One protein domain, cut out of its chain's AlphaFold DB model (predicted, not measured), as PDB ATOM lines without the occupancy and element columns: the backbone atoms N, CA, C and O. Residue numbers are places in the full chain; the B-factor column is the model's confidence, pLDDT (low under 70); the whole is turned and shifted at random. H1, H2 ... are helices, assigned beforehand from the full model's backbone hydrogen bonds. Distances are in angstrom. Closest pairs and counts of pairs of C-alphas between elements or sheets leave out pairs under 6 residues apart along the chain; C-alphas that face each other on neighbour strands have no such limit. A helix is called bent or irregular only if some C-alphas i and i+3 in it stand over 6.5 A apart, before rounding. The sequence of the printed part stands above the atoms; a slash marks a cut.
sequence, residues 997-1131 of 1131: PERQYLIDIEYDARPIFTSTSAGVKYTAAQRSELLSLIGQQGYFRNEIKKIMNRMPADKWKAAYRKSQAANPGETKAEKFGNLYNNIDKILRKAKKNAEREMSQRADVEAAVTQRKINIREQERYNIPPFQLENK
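Overview. This is residues 997 to 1131 of the 1131 residues of an uncharacterized protein of Haliea sp (UniProt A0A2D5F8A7). Look for a loose, open framework of helices: the long H6 runs through the middle, H4 packs beside part of it the opposite way, and H3 crosses its last residues, while H1 packs on H4. H5 and H7 stand like posts toward the two ends of the longest axis, with few contacts, and residues 1065 to 1070, of which 1065 and 1066 belong to H5, stick out. The printed part has 135 residues and seven named helices, H1 to H7 in chain order, with no named strand; the class is all helix. The whole is loose, with a radius of gyration of the C-alphas of 18.7 A, and spans 54 by 36 by 19 A, only just flat.

Arrangement. Start at H6, residues 1073 to 1095, the longest helix; it is irregular, C-alphas 1074 and 1077 being 8.6 A apart, and has a kink of 78 degrees near residue 1080. Its residues 1083 to 1090 touch residues 1039 to 1044 of H4, residues 1039 to 1050, at a shallow tilt of 23 degrees, opposite ways; the closest C-alphas, of Phe 1040 and Ala 1090, are 5.9 A apart. Residues 1090 to 1095 of H6 touch residues 1030 to 1034 of H3, residues 1024 to 1036, about perpendicular at 76 degrees; the closest C-alphas are those of Leu 1033 and Ala 1094, 5.4 A. H1, residues 997 to 1004, touches H4 at a steep tilt of 69 degrees, only just short of perpendicular, with the C-alphas of Glu 998 and Lys 1045 closest at 6.6 A. H2, residues 1010 to 1013, is close to H6 but not clearly touching, the C-alphas of Ile 1012 and Arg 1088 being closest at 7.0 A. H5, residues 1053 to 1066, touches no helix; its closest C-alpha to H6 is that of Tyr 1060, 6.8 A from that of Phe 1076. H7, residues 1101 to 1119, touches no helix and is apart from H5. In H1, H3, H4, H5 and H7 every O i to N i+4 pair is within hydrogen-bond range; in H6 14 of 19 are, and H2 is too short for such a pair.

Along the chain. Find C-alpha 1073 at (1.829, -25.911, -16.224); from there H6 runs 29.2 A to C-alpha 1095. H7 runs 26.8 A to C-alpha 1119 at (12.188, 5.256, -28.745). H5 measures 19.8 A, H3 18.4 A, H4 17.2 A, H1 10.2 A and H2 5.7 A.

Size, cuts and confidence. The C-alphas of Ala 1066 and Pro 1125 are the farthest apart, 53.8 A. The printed part has no cut and no long link. Residues 1120 to 1131 hold no named element. Confidence is under 70 at residues 1009 to 1011, 1068 to 1071 and 1127 to 1131.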
ATOM      1  N   PRO A 997      -9.460 -22.646   1.928       87.38
ATOM      2  CA  PRO A 997      -9.564 -23.465   0.718       87.38
ATOM      3  C   PRO A 997      -9.018 -22.782  -0.542       87.38
ATOM      4  O   PRO A 997      -8.427 -23.437  -1.392       87.38
ATOM      5  N   GLU A 998      -9.180 -21.461  -0.665       88.62
ATOM      6  CA  GLU A 998      -8.684 -20.689  -1.811       88.62
ATOM      7  C   GLU A 998      -7.160 -20.573  -1.802       88.62
ATOM      8  O   GLU A 998      -6.529 -20.679  -2.849       88.62
ATOM      9  N   ARG A 999      -6.564 -20.380  -0.619       87.19
ATOM     10  CA  ARG A 999      -5.107 -20.350  -0.443       87.19
ATOM     11  C   ARG A 999      -4.506 -21.720  -0.743       87.19
ATOM     12  O   ARG A 999      -3.540 -21.798  -1.491       87.19
ATOM     13  N   GLN A1000      -5.118 -22.784  -0.215       87.19
ATOM     14  CA  GLN A1000      -4.688 -24.157  -0.473       87.19
ATOM     15  C   GLN A1000      -4.754 -24.472  -1.969       87.19
ATOM     16  O   GLN A1000      -3.781 -24.959  -2.523       87.19
ATOM     17  N   TYR A1001      -5.826 -24.064  -2.655       89.31
ATOM     18  CA  TYR A1001      -5.942 -24.241  -4.101       89.31
ATOM     19  C   TYR A1001      -4.792 -23.598  -4.886       89.31
ATOM     20  O   TYR A1001      -4.279 -24.217  -5.811       89.31
ATOM     21  N   LEU A1002      -4.370 -22.380  -4.523       88.75
ATOM     22  CA  LEU A1002      -3.239 -21.702  -5.174       88.75
ATOM     23  C   LEU A1002      -1.897 -22.396  -4.897       88.75
ATOM     24  O   LEU A1002      -1.032 -22.400  -5.774       88.75
ATOM     25  N   ILE A1003      -1.730 -22.985  -3.706       87.75
ATOM     26  CA  ILE A1003      -0.565 -23.815  -3.356       87.75
ATOM     27  C   ILE A1003      -0.562 -25.102  -4.185       87.75
ATOM     28  O   ILE A1003       0.464 -25.427  -4.776       87.75
ATOM     29  N   ASP A1004      -1.700 -25.797  -4.260       86.12
ATOM     30  CA  ASP A1004      -1.834 -27.103  -4.917       86.12
ATOM     31  C   ASP A1004      -1.595 -27.031  -6.425       86.12
ATOM     32  O   ASP A1004      -1.116 -27.991  -7.024       86.12
ATOM     33  N   ILE A1005      -1.956 -25.909  -7.052       87.69
ATOM     34  CA  ILE A1005      -1.668 -25.661  -8.465       87.69
ATOM     35  C   ILE A1005      -0.326 -24.955  -8.673       87.69
ATOM     36  O   ILE A1005      -0.051 -24.601  -9.800       87.69
ATOM     37  N   GLU A1006       0.479 -24.697  -7.638       85.25
ATOM     38  CA  GLU A1006       1.779 -24.008  -7.735       85.25
ATOM     39  C   GLU A1006       1.737 -22.656  -8.485       85.25
ATOM     40  O   GLU A1006       2.601 -22.340  -9.307       85.25
ATOM     41  N   TYR A1007       0.718 -21.836  -8.214       85.44
ATOM     42  CA  TYR A1007       0.548 -20.535  -8.870       85.44
ATOM     43  C   TYR A1007       1.537 -19.479  -8.341       85.44
ATOM     44  O   TYR A1007       1.674 -19.322  -7.131       85.44
ATOM     45  N   ASP A1008       2.171 -18.686  -9.214       78.19
ATOM     46  CA  ASP A1008       2.982 -17.522  -8.811       78.19
ATOM     47  C   ASP A1008       2.313 -16.195  -9.202       78.19
ATOM     48  O   ASP A1008       2.090 -15.902 -10.374       78.19
ATOM     49  N   ALA A1009       2.027 -15.362  -8.199       69.88
ATOM     50  CA  ALA A1009       1.358 -14.071  -8.357       69.88
ATOM     51  C   ALA A1009       2.325 -12.868  -8.440       69.88
ATOM     52  O   ALA A1009       1.900 -11.732  -8.666       69.88
ATOM     53  N   ARG A1010       3.632 -13.055  -8.210       61.53
ATOM     54  CA  ARG A1010       4.547 -11.957  -7.839       61.53
ATOM     55  C   ARG A1010       4.941 -10.945  -8.933       61.53
ATOM     56  O   ARG A1010       5.201  -9.801  -8.539       61.53
ATOM     57  N   PRO A1011       4.914 -11.200 -10.263       61.34
ATOM     58  CA  PRO A1011       5.109 -10.098 -11.213       61.34
ATOM     59  C   PRO A1011       3.957  -9.075 -11.166       61.34
ATOM     60  O   PRO A1011       4.100  -7.960 -11.663       61.34
ATOM     61  N   ILE A1012       2.822  -9.411 -10.539       71.88
ATOM     62  CA  ILE A1012       1.619  -8.573 -10.544       71.88
ATOM     63  C   ILE A1012       1.645  -7.507  -9.437       71.88
ATOM     64  O   ILE A1012       1.116  -6.421  -9.657       71.88
ATOM     65  N   PHE A1013       2.275  -7.748  -8.282       78.12
ATOM     66  CA  PHE A1013       2.212  -6.828  -7.127       78.12
ATOM     67  C   PHE A1013       3.447  -5.942  -6.928       78.12
ATOM     68  O   PHE A1013       3.437  -5.048  -6.086       78.12
ATOM     69  N   THR A1014       4.517  -6.174  -7.685       76.06
ATOM     70  CA  THR A1014       5.793  -5.454  -7.532       76.06
ATOM     71  C   THR A1014       5.840  -4.143  -8.307       76.06
ATOM     72  O   THR A1014       6.489  -3.190  -7.877       76.06
ATOM     73  N   SER A1015       5.137  -4.072  -9.436       81.62
ATOM     74  CA  SER A1015       5.141  -2.902 -10.311       81.62
ATOM     75  C   SER A1015       3.791  -2.672 -10.976       81.62
ATOM     76  O   SER A1015       2.977  -3.588 -11.087       81.62
ATOM     77  N   THR A1016       3.526  -1.446 -11.419       80.62
ATOM     78  CA  THR A1016       2.356  -1.096 -12.239       80.62
ATOM     79  C   THR A1016       2.398  -1.808 -13.594       80.62
ATOM     80  O   THR A1016       3.433  -2.314 -14.021       80.62
ATOM     81  N   SER A1017       1.296  -1.792 -14.350       71.19
ATOM     82  CA  SER A1017       1.285  -2.337 -15.720       71.19
ATOM     83  C   SER A1017       2.257  -1.635 -16.685       71.19
ATOM     84  O   SER A1017       2.475  -2.130 -17.785       71.19
ATOM     85  N   ALA A1018       2.806  -0.475 -16.304       70.88
ATOM     86  CA  ALA A1018       3.834   0.255 -17.048       70.88
ATOM     87  C   ALA A1018       5.261   0.031 -16.498       70.88
ATOM     88  O   ALA A1018       6.208   0.645 -16.983       70.88
ATOM     89  N   GLY A1019       5.418  -0.830 -15.487       74.06
ATOM     90  CA  GLY A1019       6.700  -1.243 -14.914       74.06
ATOM     91  C   GLY A1019       7.232  -0.380 -13.765       74.06
ATOM     92  O   GLY A1019       8.306  -0.693 -13.253       74.06
ATOM     93  N   VAL A1020       6.530   0.682 -13.348       80.62
ATOM     94  CA  VAL A1020       6.917   1.523 -12.189       80.62
ATOM     95  C   VAL A1020       6.815   0.701 -10.904       80.62
ATOM     96  O   VAL A1020       5.758   0.112 -10.673       80.62
ATOM     97  N   LYS A1021       7.885   0.637 -10.100       81.75
ATOM     98  CA  LYS A1021       7.908  -0.109  -8.830       81.75
ATOM     99  C   LYS A1021       7.069   0.638  -7.782       81.75
ATOM    100  O   LYS A1021       7.160   1.853  -7.678       81.75
ATOM    101  N   TYR A1022       6.257  -0.079  -7.006       83.69
ATOM    102  CA  TYR A1022       5.532   0.529  -5.882       83.69
ATOM    103  C   TYR A1022       6.445   0.696  -4.666       83.69
ATOM    104  O   TYR A1022       7.220  -0.218  -4.355       83.69
ATOM    105  N   THR A1023       6.272   1.783  -3.915       85.25
ATOM    106  CA  THR A1023       6.896   1.952  -2.590       85.25
ATOM    107  C   THR A1023       6.328   0.949  -1.578       85.25
ATOM    108  O   THR A1023       5.264   0.361  -1.792       85.25
ATOM    109  N   ALA A1024       7.004   0.737  -0.444       85.31
ATOM    110  CA  ALA A1024       6.518  -0.185   0.591       85.31
ATOM    111  C   ALA A1024       5.110   0.178   1.117       85.31
ATOM    112  O   ALA A1024       4.277  -0.709   1.315       85.31
ATOM    113  N   ALA A1025       4.817   1.475   1.274       85.69
ATOM    114  CA  ALA A1025       3.502   1.963   1.696       85.69
ATOM    115  C   ALA A1025       2.427   1.707   0.628       85.69
ATOM    116  O   ALA A1025       1.361   1.179   0.938       85.69
ATOM    117  N   GLN A1026       2.745   1.981  -0.640       88.19
ATOM    118  CA  GLN A1026       1.851   1.720  -1.770       88.19
ATOM    119  C   GLN A1026       1.550   0.226  -1.931       88.19
ATOM    120  O   GLN A1026       0.407  -0.141  -2.187       88.19
ATOM    121  N   ARG A1027       2.548  -0.654  -1.745       88.31
ATOM    122  CA  ARG A1027       2.335  -2.112  -1.773       88.31
ATOM    123  C   ARG A1027       1.430  -2.568  -0.637       88.31
ATOM    124  O   ARG A1027       0.509  -3.341  -0.874       88.31
ATOM    125  N   SER A1028       1.683  -2.090   0.578       89.06
ATOM    126  CA  SER A1028       0.863  -2.402   1.751       89.06
ATOM    127  C   SER A1028      -0.609  -2.036   1.531       89.06
ATOM    128  O   SER A1028      -1.488  -2.885   1.699       89.06
ATOM    129  N   GLU A1029      -0.866  -0.809   1.073       89.50
ATOM    130  CA  GLU A1029      -2.209  -0.314   0.771       89.50
ATOM    131  C   GLU A1029      -2.866  -1.109  -0.365       89.50
ATOM    132  O   GLU A1029      -3.996  -1.576  -0.222       89.50
ATOM    133  N   LEU A1030      -2.137  -1.344  -1.461       89.25
ATOM    134  CA  LEU A1030      -2.623  -2.108  -2.608       89.25
ATOM    135  C   LEU A1030      -3.073  -3.517  -2.201       89.25
ATOM    136  O   LEU A1030      -4.175  -3.932  -2.553       89.25
ATOM    137  N   LEU A1031      -2.244  -4.257  -1.458       89.12
ATOM    138  CA  LEU A1031      -2.573  -5.620  -1.023       89.12
ATOM    139  C   LEU A1031      -3.788  -5.627  -0.086       89.12
ATOM    140  O   LEU A1031      -4.658  -6.488  -0.223       89.12
ATOM    141  N   SER A1032      -3.880  -4.644   0.817       90.19
ATOM    142  CA  SER A1032      -5.032  -4.489   1.711       90.19
ATOM    143  C   SER A1032      -6.328  -4.266   0.924       90.19
ATOM    144  O   SER A1032      -7.299  -4.996   1.123       90.19
ATOM    145  N   LEU A1033      -6.324  -3.330  -0.033       91.12
ATOM    146  CA  LEU A1033      -7.486  -3.006  -0.866       91.12
ATOM    147  C   LEU A1033      -7.937  -4.192  -1.729       91.12
ATOM    148  O   LEU A1033      -9.127  -4.499  -1.768       91.12
ATOM    149  N   ILE A1034      -7.006  -4.905  -2.379       89.69
ATOM    150  CA  ILE A1034      -7.341  -6.086  -3.201       89.69
ATOM    151  C   ILE A1034      -8.079  -7.137  -2.363       89.69
ATOM    152  O   ILE A1034      -9.086  -7.697  -2.810       89.69
ATOM    153  N   GLY A1035      -7.600  -7.383  -1.143       88.50
ATOM    154  CA  GLY A1035      -8.203  -8.346  -0.236       88.50
ATOM    155  C   GLY A1035      -9.559  -7.897   0.321       88.50
ATOM    156  O   GLY A1035     -10.510  -8.681   0.313       88.50
ATOM    157  N   GLN A1036      -9.685  -6.629   0.733       89.31
ATOM    158  CA  GLN A1036     -10.937  -6.050   1.245       89.31
ATOM    159  C   GLN A1036     -12.058  -6.045   0.197       89.31
ATOM    160  O   GLN A1036     -13.212  -6.320   0.522       89.31
ATOM    161  N   GLN A1037     -11.724  -5.800  -1.074       90.38
ATOM    162  CA  GLN A1037     -12.692  -5.825  -2.175       90.38
ATOM    163  C   GLN A1037     -13.307  -7.216  -2.401       90.38
ATOM    164  O   GLN A1037     -14.375  -7.327  -3.005       90.38
ATOM    165  N   GLY A1038     -12.631  -8.299  -1.991       88.75
ATOM    166  CA  GLY A1038     -13.127  -9.680  -2.081       88.75
ATOM    167  C   GLY A1038     -13.380 -10.213  -3.503       88.75
ATOM    168  O   GLY A1038     -13.734 -11.383  -3.672       88.75
ATOM    169  N   TYR A1039     -13.185  -9.391  -4.543       91.75
ATOM    170  CA  TYR A1039     -13.437  -9.736  -5.943       91.75
ATOM    171  C   TYR A1039     -12.609 -10.948  -6.380       91.75
ATOM    172  O   TYR A1039     -13.156 -11.910  -6.919       91.75
ATOM    173  N   PHE A1040     -11.301 -10.928  -6.100       90.44
ATOM    174  CA  PHE A1040     -10.398 -12.021  -6.463       90.44
ATOM    175  C   PHE A1040     -10.796 -13.336  -5.780       90.44
ATOM    176  O   PHE A1040     -10.967 -14.354  -6.449       90.44
ATOM    177  N   ARG A1041     -11.036 -13.296  -4.463       90.00
ATOM    178  CA  ARG A1041     -11.470 -14.453  -3.665       90.00
ATOM    179  C   ARG A1041     -12.738 -15.102  -4.225       90.00
ATOM    180  O   ARG A1041     -12.805 -16.324  -4.351       90.00
ATOM    181  N   ASN A1042     -13.738 -14.299  -4.583       91.94
ATOM    182  CA  ASN A1042     -15.007 -14.799  -5.112       91.94
ATOM    183  C   ASN A1042     -14.862 -15.436  -6.502       91.94
ATOM    184  O   ASN A1042     -15.503 -16.449  -6.784       91.94
ATOM    185  N   GLU A1043     -14.021 -14.873  -7.367       92.19
ATOM    186  CA  GLU A1043     -13.759 -15.439  -8.694       92.19
ATOM    187  C   GLU A1043     -12.896 -16.710  -8.626       92.19
ATOM    188  O   GLU A1043     -13.185 -17.675  -9.336       92.19
ATOM    189  N   ILE A1044     -11.920 -16.781  -7.713       90.44
ATOM    190  CA  ILE A1044     -11.164 -18.015  -7.448       90.44
ATOM    191  C   ILE A1044     -12.091 -19.144  -7.000       90.44
ATOM    192  O   ILE A1044     -12.014 -20.233  -7.561       90.44
ATOM    193  N   LYS A1045     -13.039 -18.895  -6.085       92.06
ATOM    194  CA  LYS A1045     -14.032 -19.912  -5.681       92.06
ATOM    195  C   LYS A1045     -14.810 -20.483  -6.870       92.06
ATOM    196  O   LYS A1045     -15.076 -21.682  -6.927       92.06
ATOM    197  N   LYS A1046     -15.167 -19.643  -7.848       92.75
ATOM    198  CA  LYS A1046     -15.852 -20.096  -9.072       92.75
ATOM    199  C   LYS A1046     -14.948 -20.985  -9.926       92.75
ATOM    200  O   LYS A1046     -15.435 -21.968 -10.482       92.75
ATOM    201  N   ILE A1047     -13.660 -20.654 -10.028       89.38
ATOM    202  CA  ILE A1047     -12.667 -21.478 -10.729       89.38
ATOM    203  C   ILE A1047     -12.497 -22.823 -10.020       89.38
ATOM    204  O   ILE A1047     -12.629 -23.851 -10.676       89.38
ATOM    205  N   MET A1048     -12.310 -22.821  -8.698       90.31
ATOM    206  CA  MET A1048     -12.161 -24.029  -7.880       90.31
ATOM    207  C   MET A1048     -13.317 -25.013  -8.078       90.31
ATOM    208  O   MET A1048     -13.094 -26.205  -8.275       90.31
ATOM    209  N   ASN A1049     -14.557 -24.512  -8.084       90.19
ATOM    210  CA  ASN A1049     -15.747 -25.345  -8.265       90.19
ATOM    211  C   ASN A1049     -15.850 -25.935  -9.680       90.19
ATOM    212  O   ASN A1049     -16.333 -27.053  -9.851       90.19
ATOM    213  N   ARG A1050     -15.419 -25.188 -10.704       88.50
ATOM    214  CA  ARG A1050     -15.422 -25.657 -12.100       88.50
ATOM    215  C   ARG A1050     -14.288 -26.636 -12.374       88.50
ATOM    216  O   ARG A1050     -14.468 -27.588 -13.125       88.50
ATOM    217  N   MET A1051     -13.128 -26.379 -11.786       87.06
ATOM    218  CA  MET A1051     -11.897 -27.109 -12.031       87.06
ATOM    219  C   MET A1051     -11.140 -27.329 -10.713       87.06
ATOM    220  O   MET A1051     -10.234 -26.558 -10.377       87.06
ATOM    221  N   PRO A1052     -11.512 -28.387  -9.968       90.00
ATOM    222  CA  PRO A1052     -10.807 -28.796  -8.758       90.00
ATOM    223  C   PRO A1052      -9.330 -29.096  -9.038       90.00
ATOM    224  O   PRO A1052      -9.009 -29.642 -10.098       90.00
ATOM    225  N   ALA A1053      -8.450 -28.783  -8.078       86.06
ATOM    226  CA  ALA A1053      -7.000 -28.893  -8.243       86.06
ATOM    227  C   ALA A1053      -6.578 -30.311  -8.650       86.06
ATOM    228  O   ALA A1053      -5.869 -30.471  -9.636       86.06
ATOM    229  N   ASP A1054      -7.091 -31.351  -7.990       85.31
ATOM    230  CA  ASP A1054      -6.711 -32.742  -8.287       85.31
ATOM    231  C   ASP A1054      -7.101 -33.189  -9.695       85.31
ATOM    232  O   ASP A1054      -6.330 -33.867 -10.374       85.31
ATOM    233  N   LYS A1055      -8.275 -32.762 -10.177       86.94
ATOM    234  CA  LYS A1055      -8.719 -33.062 -11.546       86.94
ATOM    235  C   LYS A1055      -7.827 -32.374 -12.571       86.94
ATOM    236  O   LYS A1055      -7.479 -32.983 -13.582       86.94
ATOM    237  N   TRP A1056      -7.451 -31.123 -12.310       88.25
ATOM    238  CA  TRP A1056      -6.543 -30.380 -13.176       88.25
ATOM    239  C   TRP A1056      -5.132 -30.979 -13.160       88.25
ATOM    240  O   TRP A1056      -4.602 -31.254 -14.232       88.25
ATOM    241  N   LYS A1057      -4.574 -31.288 -11.981       85.56
ATOM    242  CA  LYS A1057      -3.274 -31.962 -11.817       85.56
ATOM    243  C   LYS A1057      -3.240 -33.302 -12.546       85.56
ATOM    244  O   LYS A1057      -2.298 -33.574 -13.282       85.56
ATOM    245  N   ALA A1058      -4.277 -34.127 -12.395       84.50
ATOM    246  CA  ALA A1058      -4.369 -35.416 -13.079       84.50
ATOM    247  C   ALA A1058      -4.434 -35.255 -14.609       84.50
ATOM    248  O   ALA A1058      -3.744 -35.970 -15.337       84.50
ATOM    249  N   ALA A1059      -5.220 -34.292 -15.104       84.94
ATOM    250  CA  ALA A1059      -5.289 -33.981 -16.532       84.94
ATOM    251  C   ALA A1059      -3.950 -33.448 -17.068       84.94
ATOM    252  O   ALA A1059      -3.519 -33.845 -18.151       84.94
ATOM    253  N   TYR A1060      -3.275 -32.602 -16.291       84.06
ATOM    254  CA  TYR A1060      -1.969 -32.049 -16.618       84.06
ATOM    255  C   TYR A1060      -0.898 -33.139 -16.682       84.06
ATOM    256  O   TYR A1060      -0.249 -33.283 -17.714       84.06
ATOM    257  N   ARG A1061      -0.776 -33.974 -15.640       82.12
ATOM    258  CA  ARG A1061       0.166 -35.108 -15.591       82.12
ATOM    259  C   ARG A1061      -0.063 -36.088 -16.741       82.12
ATOM    260  O   ARG A1061       0.897 -36.565 -17.335       82.12
ATOM    261  N   LYS A1062      -1.323 -36.340 -17.118       83.62
ATOM    262  CA  LYS A1062      -1.659 -37.166 -18.289       83.62
ATOM    263  C   LYS A1062      -1.213 -36.522 -19.611       83.62
ATOM    264  O   LYS A1062      -0.726 -37.229 -20.485       83.62
ATOM    265  N   SER A1063      -1.361 -35.203 -19.754       81.38
ATOM    266  CA  SER A1063      -0.891 -34.453 -20.931       81.38
ATOM    267  C   SER A1063       0.636 -34.407 -21.019       81.38
ATOM    268  O   SER A1063       1.191 -34.593 -22.094       81.38
ATOM    269  N   GLN A1064       1.307 -34.214 -19.882       76.25
ATOM    270  CA  GLN A1064       2.763 -34.293 -19.730       76.25
ATOM    271  C   GLN A1064       3.300 -35.677 -20.100       76.25
ATOM    272  O   GLN A1064       4.240 -35.781 -20.874       76.25
ATOM    273  N   ALA A1065       2.676 -36.751 -19.606       77.00
ATOM    274  CA  ALA A1065       3.084 -38.115 -19.937       77.00
ATOM    275  C   ALA A1065       2.914 -38.440 -21.432       77.00
ATOM    276  O   ALA A1065       3.662 -39.248 -21.971       77.00
ATOM    277  N   ALA A1066       1.933 -37.818 -22.094       78.69
ATOM    278  CA  ALA A1066       1.718 -37.965 -23.530       78.69
ATOM    279  C   ALA A1066       2.697 -37.124 -24.369       78.69
ATOM    280  O   ALA A1066       3.136 -37.595 -25.411       78.69
ATOM    281  N   ASN A1067       3.043 -35.911 -23.915       74.88
ATOM    282  CA  ASN A1067       3.954 -34.983 -24.599       74.88
ATOM    283  C   ASN A1067       4.916 -34.318 -23.587       74.88
ATOM    284  O   ASN A1067       4.663 -33.179 -23.154       74.88
ATOM    285  N   PRO A1068       5.995 -35.015 -23.181       67.50
ATOM    286  CA  PRO A1068       6.963 -34.497 -22.216       67.50
ATOM    287  C   PRO A1068       7.636 -33.216 -22.729       67.50
ATOM    288  O   PRO A1068       8.030 -33.143 -23.890       67.50
ATOM    289  N   GLY A1069       7.749 -32.189 -21.884       62.84
ATOM    290  CA  GLY A1069       8.440 -30.927 -22.209       62.84
ATOM    291  C   GLY A1069       7.641 -29.907 -23.044       62.84
ATOM    292  O   GLY A1069       7.904 -28.707 -22.958       62.84
ATOM    293  N   GLU A1070       6.609 -30.325 -23.788       65.38
ATOM    294  CA  GLU A1070       5.754 -29.404 -24.565       65.38
ATOM    295  C   GLU A1070       4.614 -28.793 -23.731       65.38
ATOM    296  O   GLU A1070       4.174 -27.661 -23.970       65.38
ATOM    297  N   THR A1071       4.142 -29.517 -22.710       67.44
ATOM    298  CA  THR A1071       3.023 -29.083 -21.861       67.44
ATOM    299  C   THR A1071       3.529 -28.398 -20.585       67.44
ATOM    300  O   THR A1071       3.778 -29.043 -19.566       67.44
ATOM    301  N   LYS A1072       3.637 -27.065 -20.603       72.69
ATOM    302  CA  LYS A1072       3.975 -26.262 -19.409       72.69
ATOM    303  C   LYS A1072       2.752 -25.999 -18.523       72.69
ATOM    304  O   LYS A1072       1.685 -25.673 -19.052       72.69
ATOM    305  N   ALA A1073       2.908 -26.106 -17.201       73.25
ATOM    306  CA  ALA A1073       1.829 -25.911 -16.224       73.25
ATOM    307  C   ALA A1073       1.160 -24.534 -16.378       73.25
ATOM    308  O   ALA A1073      -0.067 -24.434 -16.397       73.25
ATOM    309  N   GLU A1074       1.952 -23.492 -16.650       73.25
ATOM    310  CA  GLU A1074       1.479 -22.115 -16.826       73.25
ATOM    311  C   GLU A1074       0.573 -21.945 -18.056       73.25
ATOM    312  O   GLU A1074      -0.257 -21.034 -18.118       73.25
ATOM    313  N   LYS A1075       0.720 -22.819 -19.057       74.19
ATOM    314  CA  LYS A1075      -0.038 -22.777 -20.316       74.19
ATOM    315  C   LYS A1075      -1.184 -23.788 -20.348       74.19
ATOM    316  O   LYS A1075      -2.060 -23.694 -21.210       74.19
ATOM    317  N   PHE A1076      -1.211 -24.747 -19.424       79.81
ATOM    318  CA  PHE A1076      -2.149 -25.860 -19.471       79.81
ATOM    319  C   PHE A1076      -3.575 -25.448 -19.073       79.81
ATOM    320  O   PHE A1076      -3.833 -24.893 -18.001       79.81
ATOM    321  N   GLY A1077      -4.532 -25.718 -19.964       78.12
ATOM    322  CA  GLY A1077      -5.954 -25.437 -19.736       78.12
ATOM    323  C   GLY A1077      -6.296 -23.953 -19.542       78.12
ATOM    324  O   GLY A1077      -7.385 -23.646 -19.061       78.12
ATOM    325  N   ASN A1078      -5.382 -23.029 -19.882       82.38
ATOM    326  CA  ASN A1078      -5.503 -21.584 -19.635       82.38
ATOM    327  C   ASN A1078      -5.825 -21.207 -18.173       82.38
ATOM    328  O   ASN A1078      -6.332 -20.112 -17.919       82.38
ATOM    329  N   LEU A1079      -5.536 -22.083 -17.201       86.19
ATOM    330  CA  LEU A1079      -5.879 -21.845 -15.798       86.19
ATOM    331  C   LEU A1079      -5.159 -20.607 -15.251       86.19
ATOM    332  O   LEU A1079      -5.820 -19.685 -14.775       86.19
ATOM    333  N   TYR A1080      -3.833 -20.542 -15.390       86.88
ATOM    334  CA  TYR A1080      -3.043 -19.437 -14.839       86.88
ATOM    335  C   TYR A1080      -3.383 -18.124 -15.543       86.88
ATOM    336  O   TYR A1080      -3.620 -17.124 -14.880       86.88
ATOM    337  N   ASN A1081      -3.548 -18.144 -16.870       85.56
ATOM    338  CA  ASN A1081      -3.994 -16.978 -17.644       85.56
ATOM    339  C   ASN A1081      -5.350 -16.427 -17.162       85.56
ATOM    340  O   ASN A1081      -5.560 -15.212 -17.123       85.56
ATOM    341  N   ASN A1082      -6.284 -17.308 -16.789       87.25
ATOM    342  CA  ASN A1082      -7.573 -16.900 -16.237       87.25
ATOM    343  C   ASN A1082      -7.418 -16.276 -14.844       87.25
ATOM    344  O   ASN A1082      -8.014 -15.226 -14.589       87.25
ATOM    345  N   ILE A1083      -6.598 -16.880 -13.978       89.25
ATOM    346  CA  ILE A1083      -6.288 -16.352 -12.641       89.25
ATOM    347  C   ILE A1083      -5.602 -14.982 -12.757       89.25
ATOM    348  O   ILE A1083      -6.074 -14.020 -12.154       89.25
ATOM    349  N   ASP A1084      -4.592 -14.847 -13.615       88.56
ATOM    350  CA  ASP A1084      -3.891 -13.594 -13.914       88.56
ATOM    351  C   ASP A1084      -4.844 -12.496 -14.379       88.56
ATOM    352  O   ASP A1084      -4.759 -11.350 -13.935       88.56
ATOM    353  N   LYS A1085      -5.775 -12.820 -15.283       88.69
ATOM    354  CA  LYS A1085      -6.757 -11.855 -15.792       88.69
ATOM    355  C   LYS A1085      -7.661 -11.335 -14.675       88.69
ATOM    356  O   LYS A1085      -7.951 -10.136 -14.628       88.69
ATOM    357  N   ILE A1086      -8.108 -12.220 -13.787       90.31
ATOM    358  CA  ILE A1086      -8.915 -11.852 -12.619       90.31
ATOM    359  C   ILE A1086      -8.079 -11.002 -11.667       90.31
ATOM    360  O   ILE A1086      -8.548  -9.952 -11.226       90.31
ATOM    361  N   LEU A1087      -6.840 -11.410 -11.396       88.44
ATOM    362  CA  LEU A1087      -5.970 -10.740 -10.445       88.44
ATOM    363  C   LEU A1087      -5.558  -9.343 -10.918       88.44
ATOM    364  O   LEU A1087      -5.655  -8.383 -10.161       88.44
ATOM    365  N   ARG A1088      -5.215  -9.183 -12.201       88.88
ATOM    366  CA  ARG A1088      -4.957  -7.868 -12.818       88.88
ATOM    367  C   ARG A1088      -6.180  -6.957 -12.758       88.88
ATOM    368  O   ARG A1088      -6.032  -5.749 -12.597       88.88
ATOM    369  N   LYS A1089      -7.391  -7.512 -12.877       89.75
ATOM    370  CA  LYS A1089      -8.631  -6.738 -12.731       89.75
ATOM    371  C   LYS A1089      -8.873  -6.325 -11.278       89.75
ATOM    372  O   LYS A1089      -9.228  -5.174 -11.055       89.75
ATOM    373  N   ALA A1090      -8.637  -7.219 -10.316       89.94
ATOM    374  CA  ALA A1090      -8.702  -6.902  -8.889       89.94
ATOM    375  C   ALA A1090      -7.706  -5.789  -8.528       89.94
ATOM    376  O   ALA A1090      -8.084  -4.770  -7.964       89.94
ATOM    377  N   LYS A1091      -6.458  -5.924  -8.987       89.56
ATOM    378  CA  LYS A1091      -5.420  -4.906  -8.843       89.56
ATOM    379  C   LYS A1091      -5.835  -3.559  -9.435       89.56
ATOM    380  O   LYS A1091      -5.732  -2.549  -8.757       89.56
ATOM    381  N   LYS A1092      -6.343  -3.534 -10.671       87.19
ATOM    382  CA  LYS A1092      -6.787  -2.290 -11.324       87.19
ATOM    383  C   LYS A1092      -7.935  -1.610 -10.573       87.19
ATOM    384  O   LYS A1092      -8.051  -0.389 -10.612       87.19
ATOM    385  N   ASN A1093      -8.810  -2.386  -9.936       88.44
ATOM    386  CA  ASN A1093      -9.856  -1.834  -9.082       88.44
ATOM    387  C   ASN A1093      -9.248  -1.215  -7.818       88.44
ATOM    388  O   ASN A1093      -9.593  -0.088  -7.490       88.44
ATOM    389  N   ALA A1094      -8.306  -1.898  -7.166       88.69
ATOM    390  CA  ALA A1094      -7.594  -1.377  -5.998       88.69
ATOM    391  C   ALA A1094      -6.766  -0.113  -6.301       88.69
ATOM    392  O   ALA A1094      -6.855   0.859  -5.563       88.69
ATOM    393  N   GLU A1095      -6.049  -0.058  -7.428       86.50
ATOM    394  CA  GLU A1095      -5.284   1.131  -7.856       86.50
ATOM    395  C   GLU A1095      -6.149   2.396  -7.988       86.50
ATOM    396  O   GLU A1095      -5.654   3.508  -7.820       86.50
ATOM    397  N   ARG A1096      -7.447   2.249  -8.288       86.12
ATOM    398  CA  ARG A1096      -8.376   3.387  -8.399       86.12
ATOM    399  C   ARG A1096      -8.738   3.999  -7.050       86.12
ATOM    400  O   ARG A1096      -9.160   5.154  -7.039       86.12
ATOM    401  N   GLU A1097      -8.588   3.227  -5.979       87.38
ATOM    402  CA  GLU A1097      -8.974   3.559  -4.604       87.38
ATOM    403  C   GLU A1097      -7.761   3.885  -3.714       87.38
ATOM    404  O   GLU A1097      -7.944   4.261  -2.562       87.38
ATOM    405  N   MET A1098      -6.532   3.779  -4.239       87.31
ATOM    406  CA  MET A1098      -5.310   4.124  -3.504       87.31
ATOM    407  C   MET A1098      -5.257   5.612  -3.140       87.31
ATOM    408  O   MET A1098      -5.513   6.480  -3.978       87.31
ATOM    409  N   SER A1099      -4.815   5.912  -1.921       86.25
ATOM    410  CA  SER A1099      -4.609   7.279  -1.431       86.25
ATOM    411  C   SER A1099      -3.550   8.043  -2.235       86.25
ATOM    412  O   SER A1099      -3.762   9.199  -2.595       86.25
ATOM    413  N   GLN A1100      -2.448   7.380  -2.606       83.62
ATOM    414  CA  GLN A1100      -1.352   7.947  -3.411       83.62
ATOM    415  C   GLN A1100      -1.523   7.719  -4.922       83.62
ATOM    416  O   GLN A1100      -0.551   7.642  -5.677       83.62
ATOM    417  N   ARG A1101      -2.764   7.581  -5.402       83.12
ATOM    418  CA  ARG A1101      -3.039   7.302  -6.817       83.12
ATOM    419  C   ARG A1101      -2.420   8.335  -7.764       83.12
ATOM    420  O   ARG A1101      -1.889   7.948  -8.802       83.12
ATOM    421  N   ALA A1102      -2.482   9.620  -7.415       81.44
ATOM    422  CA  ALA A1102      -1.936  10.697  -8.242       81.44
ATOM    423  C   ALA A1102      -0.418  10.548  -8.454       81.44
ATOM    424  O   ALA A1102       0.057  10.719  -9.575       81.44
ATOM    425  N   ASP A1103       0.317  10.143  -7.416       81.44
ATOM    426  CA  ASP A1103       1.768   9.938  -7.472       81.44
ATOM    427  C   ASP A1103       2.125   8.737  -8.355       81.44
ATOM    428  O   ASP A1103       3.009   8.812  -9.211       81.44
ATOM    429  N   VAL A1104       1.377   7.636  -8.213       80.88
ATOM    430  CA  VAL A1104       1.537   6.437  -9.050       80.88
ATOM    431  C   VAL A1104       1.224   6.750 -10.520       80.88
ATOM    432  O   VAL A1104       1.969   6.347 -11.417       80.88
ATOM    433  N   GLU A1105       0.146   7.489 -10.800       82.06
ATOM    434  CA  GLU A1105      -0.226   7.906 -12.159       82.06
ATOM    435  C   GLU A1105       0.798   8.876 -12.771       82.06
ATOM    436  O   GLU A1105       1.130   8.751 -13.958       82.06
ATOM    437  N   ALA A1106       1.348   9.794 -11.971       82.06
ATOM    438  CA  ALA A1106       2.405  10.709 -12.385       82.06
ATOM    439  C   ALA A1106       3.687   9.954 -12.761       82.06
ATOM    440  O   ALA A1106       4.201  10.147 -13.865       82.06
ATOM    441  N   ALA A1107       4.149   9.023 -11.921       80.38
ATOM    442  CA  ALA A1107       5.334   8.205 -12.190       80.38
ATOM    443  C   ALA A1107       5.161   7.318 -13.440       80.38
ATOM    444  O   ALA A1107       6.056   7.208 -14.283       80.38
ATOM    445  N   VAL A1108       3.974   6.728 -13.630       82.06
ATOM    446  CA  VAL A1108       3.639   5.967 -14.849       82.06
ATOM    447  C   VAL A1108       3.675   6.858 -16.090       82.06
ATOM    448  O   VAL A1108       4.147   6.429 -17.147       82.06
ATOM    449  N   THR A1109       3.181   8.088 -15.979       83.38
ATOM    450  CA  THR A1109       3.174   9.059 -17.077       83.38
ATOM    451  C   THR A1109       4.593   9.499 -17.426       83.38
ATOM    452  O   THR A1109       4.967   9.436 -18.597       83.38
ATOM    453  N   GLN A1110       5.412   9.838 -16.427       83.31
ATOM    454  CA  GLN A1110       6.828  10.181 -16.599       83.31
ATOM    455  C   GLN A1110       7.603   9.045 -17.269       83.31
ATOM    456  O   GLN A1110       8.305   9.271 -18.253       83.31
ATOM    457  N   ARG A1111       7.406   7.798 -16.824       80.50
ATOM    458  CA  ARG A1111       8.053   6.635 -17.439       80.50
ATOM    459  C   ARG A1111       7.619   6.412 -18.886       80.50
ATOM    460  O   ARG A1111       8.458   6.110 -19.727       80.50
ATOM    461  N   LYS A1112       6.331   6.570 -19.203       83.31
ATOM    462  CA  LYS A1112       5.839   6.475 -20.590       83.31
ATOM    463  C   LYS A1112       6.418   7.569 -21.483       83.31
ATOM    464  O   LYS A1112       6.689   7.297 -22.649       83.31
ATOM    465  N   ILE A1113       6.601   8.780 -20.953       83.25
ATOM    466  CA  ILE A1113       7.269   9.872 -21.671       83.25
ATOM    467  C   ILE A1113       8.742   9.516 -21.896       83.25
ATOM    468  O   ILE A1113       9.194   9.582 -23.030       83.25
ATOM    469  N   ASN A1114       9.453   9.035 -20.873       82.50
ATOM    470  CA  ASN A1114      10.842   8.591 -21.006       82.50
ATOM    471  C   ASN A1114      11.007   7.473 -22.044       82.50
ATOM    472  O   ASN A1114      11.896   7.572 -22.881       82.50
ATOM    473  N   ILE A1115      10.146   6.448 -22.036       82.62
ATOM    474  CA  ILE A1115      10.170   5.369 -23.040       82.62
ATOM    475  C   ILE A1115       9.927   5.940 -24.441       82.62
ATOM    476  O   ILE A1115      10.670   5.625 -25.362       82.62
ATOM    477  N   ARG A1116       8.936   6.826 -24.604       83.69
ATOM    478  CA  ARG A1116       8.626   7.454 -25.896       83.69
ATOM    479  C   ARG A1116       9.772   8.323 -26.420       83.69
ATOM    480  O   ARG A1116      10.015   8.336 -27.622       83.69
ATOM    481  N   GLU A1117      10.448   9.067 -25.548       82.81
ATOM    482  CA  GLU A1117      11.608   9.880 -25.928       82.81
ATOM    483  C   GLU A1117      12.825   8.999 -26.239       82.81
ATOM    484  O   GLU A1117      13.506   9.235 -27.232       82.81
ATOM    485  N   GLN A1118      13.037   7.910 -25.493       80.44
ATOM    486  CA  GLN A1118      14.071   6.912 -25.794       80.44
ATOM    487  C   GLN A1118      13.831   6.191 -27.128       80.44
ATOM    488  O   GLN A1118      14.767   6.021 -27.903       80.44
ATOM    489  N   GLU A1119      12.586   5.817 -27.441       83.50
ATOM    490  CA  GLU A1119      12.188   5.256 -28.745       83.50
ATOM    491  C   GLU A1119      12.422   6.243 -29.901       83.50
ATOM    492  O   GLU A1119      12.559   5.836 -31.054       83.50
ATOM    493  N   ARG A1120      12.494   7.544 -29.595       86.69
ATOM    494  CA  ARG A1120      12.839   8.623 -30.530       86.69
ATOM    495  C   ARG A1120      14.327   8.992 -30.513       86.69
ATOM    496  O   ARG A1120      14.695   9.962 -31.165       86.69
ATOM    497  N   TYR A1121      15.168   8.232 -29.807       74.69
ATOM    498  CA  TYR A1121      16.598   8.499 -29.591       74.69
ATOM    499  C   TYR A1121      16.907   9.834 -28.884       74.69
ATOM    500  O   TYR A1121      18.029  10.333 -28.958       74.69
ATOM    501  N   ASN A1122      15.938  10.400 -28.161       79.94
ATOM    502  CA  ASN A1122      16.111  11.606 -27.359       79.94
ATOM    503  C   ASN A1122      16.522  11.273 -25.918       79.94
ATOM    504  O   ASN A1122      16.241  10.195 -25.387       79.94
ATOM    505  N   ILE A1123      17.167  12.241 -25.261       75.31
ATOM    506  CA  ILE A1123      17.509  12.148 -23.839       75.31
ATOM    507  C   ILE A1123      16.200  12.167 -23.029       75.31
ATOM    508  O   ILE A1123      15.385  13.072 -23.229       75.31
ATOM    509  N   PRO A1124      15.970  11.196 -22.125       78.44
ATOM    510  CA  PRO A1124      14.755  11.157 -21.323       78.44
ATOM    511  C   PRO A1124      14.638  12.425 -20.449       78.44
ATOM    512  O   PRO A1124      15.588  12.759 -19.739       78.44
ATOM    513  N   PRO A1125      13.495  13.134 -20.483       77.12
ATOM    514  CA  PRO A1125      13.314  14.409 -19.783       77.12
ATOM    515  C   PRO A1125      13.137  14.264 -18.265       77.12
ATOM    516  O   PRO A1125      13.250  15.250 -17.540       77.12
ATOM    517  N   PHE A1126      12.860  13.054 -17.775       79.56
ATOM    518  CA  PHE A1126      12.731  12.756 -16.350       79.56
ATOM    519  C   PHE A1126      13.815  11.770 -15.912       79.56
ATOM    520  O   PHE A1126      14.206  10.898 -16.692       79.56
ATOM    521  N   GLN A1127      14.278  11.874 -14.661       69.25
ATOM    522  CA  GLN A1127      15.266  10.946 -14.101       69.25
ATOM    523  C   GLN A1127      14.804   9.493 -14.272       69.25
ATOM    524  O   GLN A1127      13.662   9.141 -13.976       69.25
ATOM    525  N   LEU A1128      15.699   8.648 -14.779       59.03
ATOM    526  CA  LEU A1128      15.485   7.208 -14.802       59.03
ATOM    527  C   LEU A1128      15.697   6.701 -13.374       59.03
ATOM    528  O   LEU A1128      16.782   6.878 -12.826       59.03
ATOM    529  N   GLU A1129      14.675   6.097 -12.765       50.91
ATOM    530  CA  GLU A1129      14.849   5.398 -11.488       50.91
ATOM    531  C   GLU A1129      15.970   4.355 -11.636       50.91
ATOM    532  O   GLU A1129      15.942   3.530 -12.558       50.91
ATOM    533  N   ASN A1130      16.970   4.423 -10.751       33.84
ATOM    534  CA  ASN A1130      18.089   3.482 -10.708       33.84
ATOM    535  C   ASN A1130      17.570   2.036 -10.594       33.84
ATOM    536  O   ASN A1130      16.588   1.769  -9.895       33.84
ATOM    537  N   LYS A1131      18.218   1.118 -11.320       29.97
ATOM    538  CA  LYS A1131      17.868  -0.310 -11.354       29.97
ATOM    539  C   LYS A1131      17.902  -0.955  -9.974       29.97
ATOM    540  O   LYS A1131      18.927  -0.758  -9.290       29.97
TER     541      LYS A1131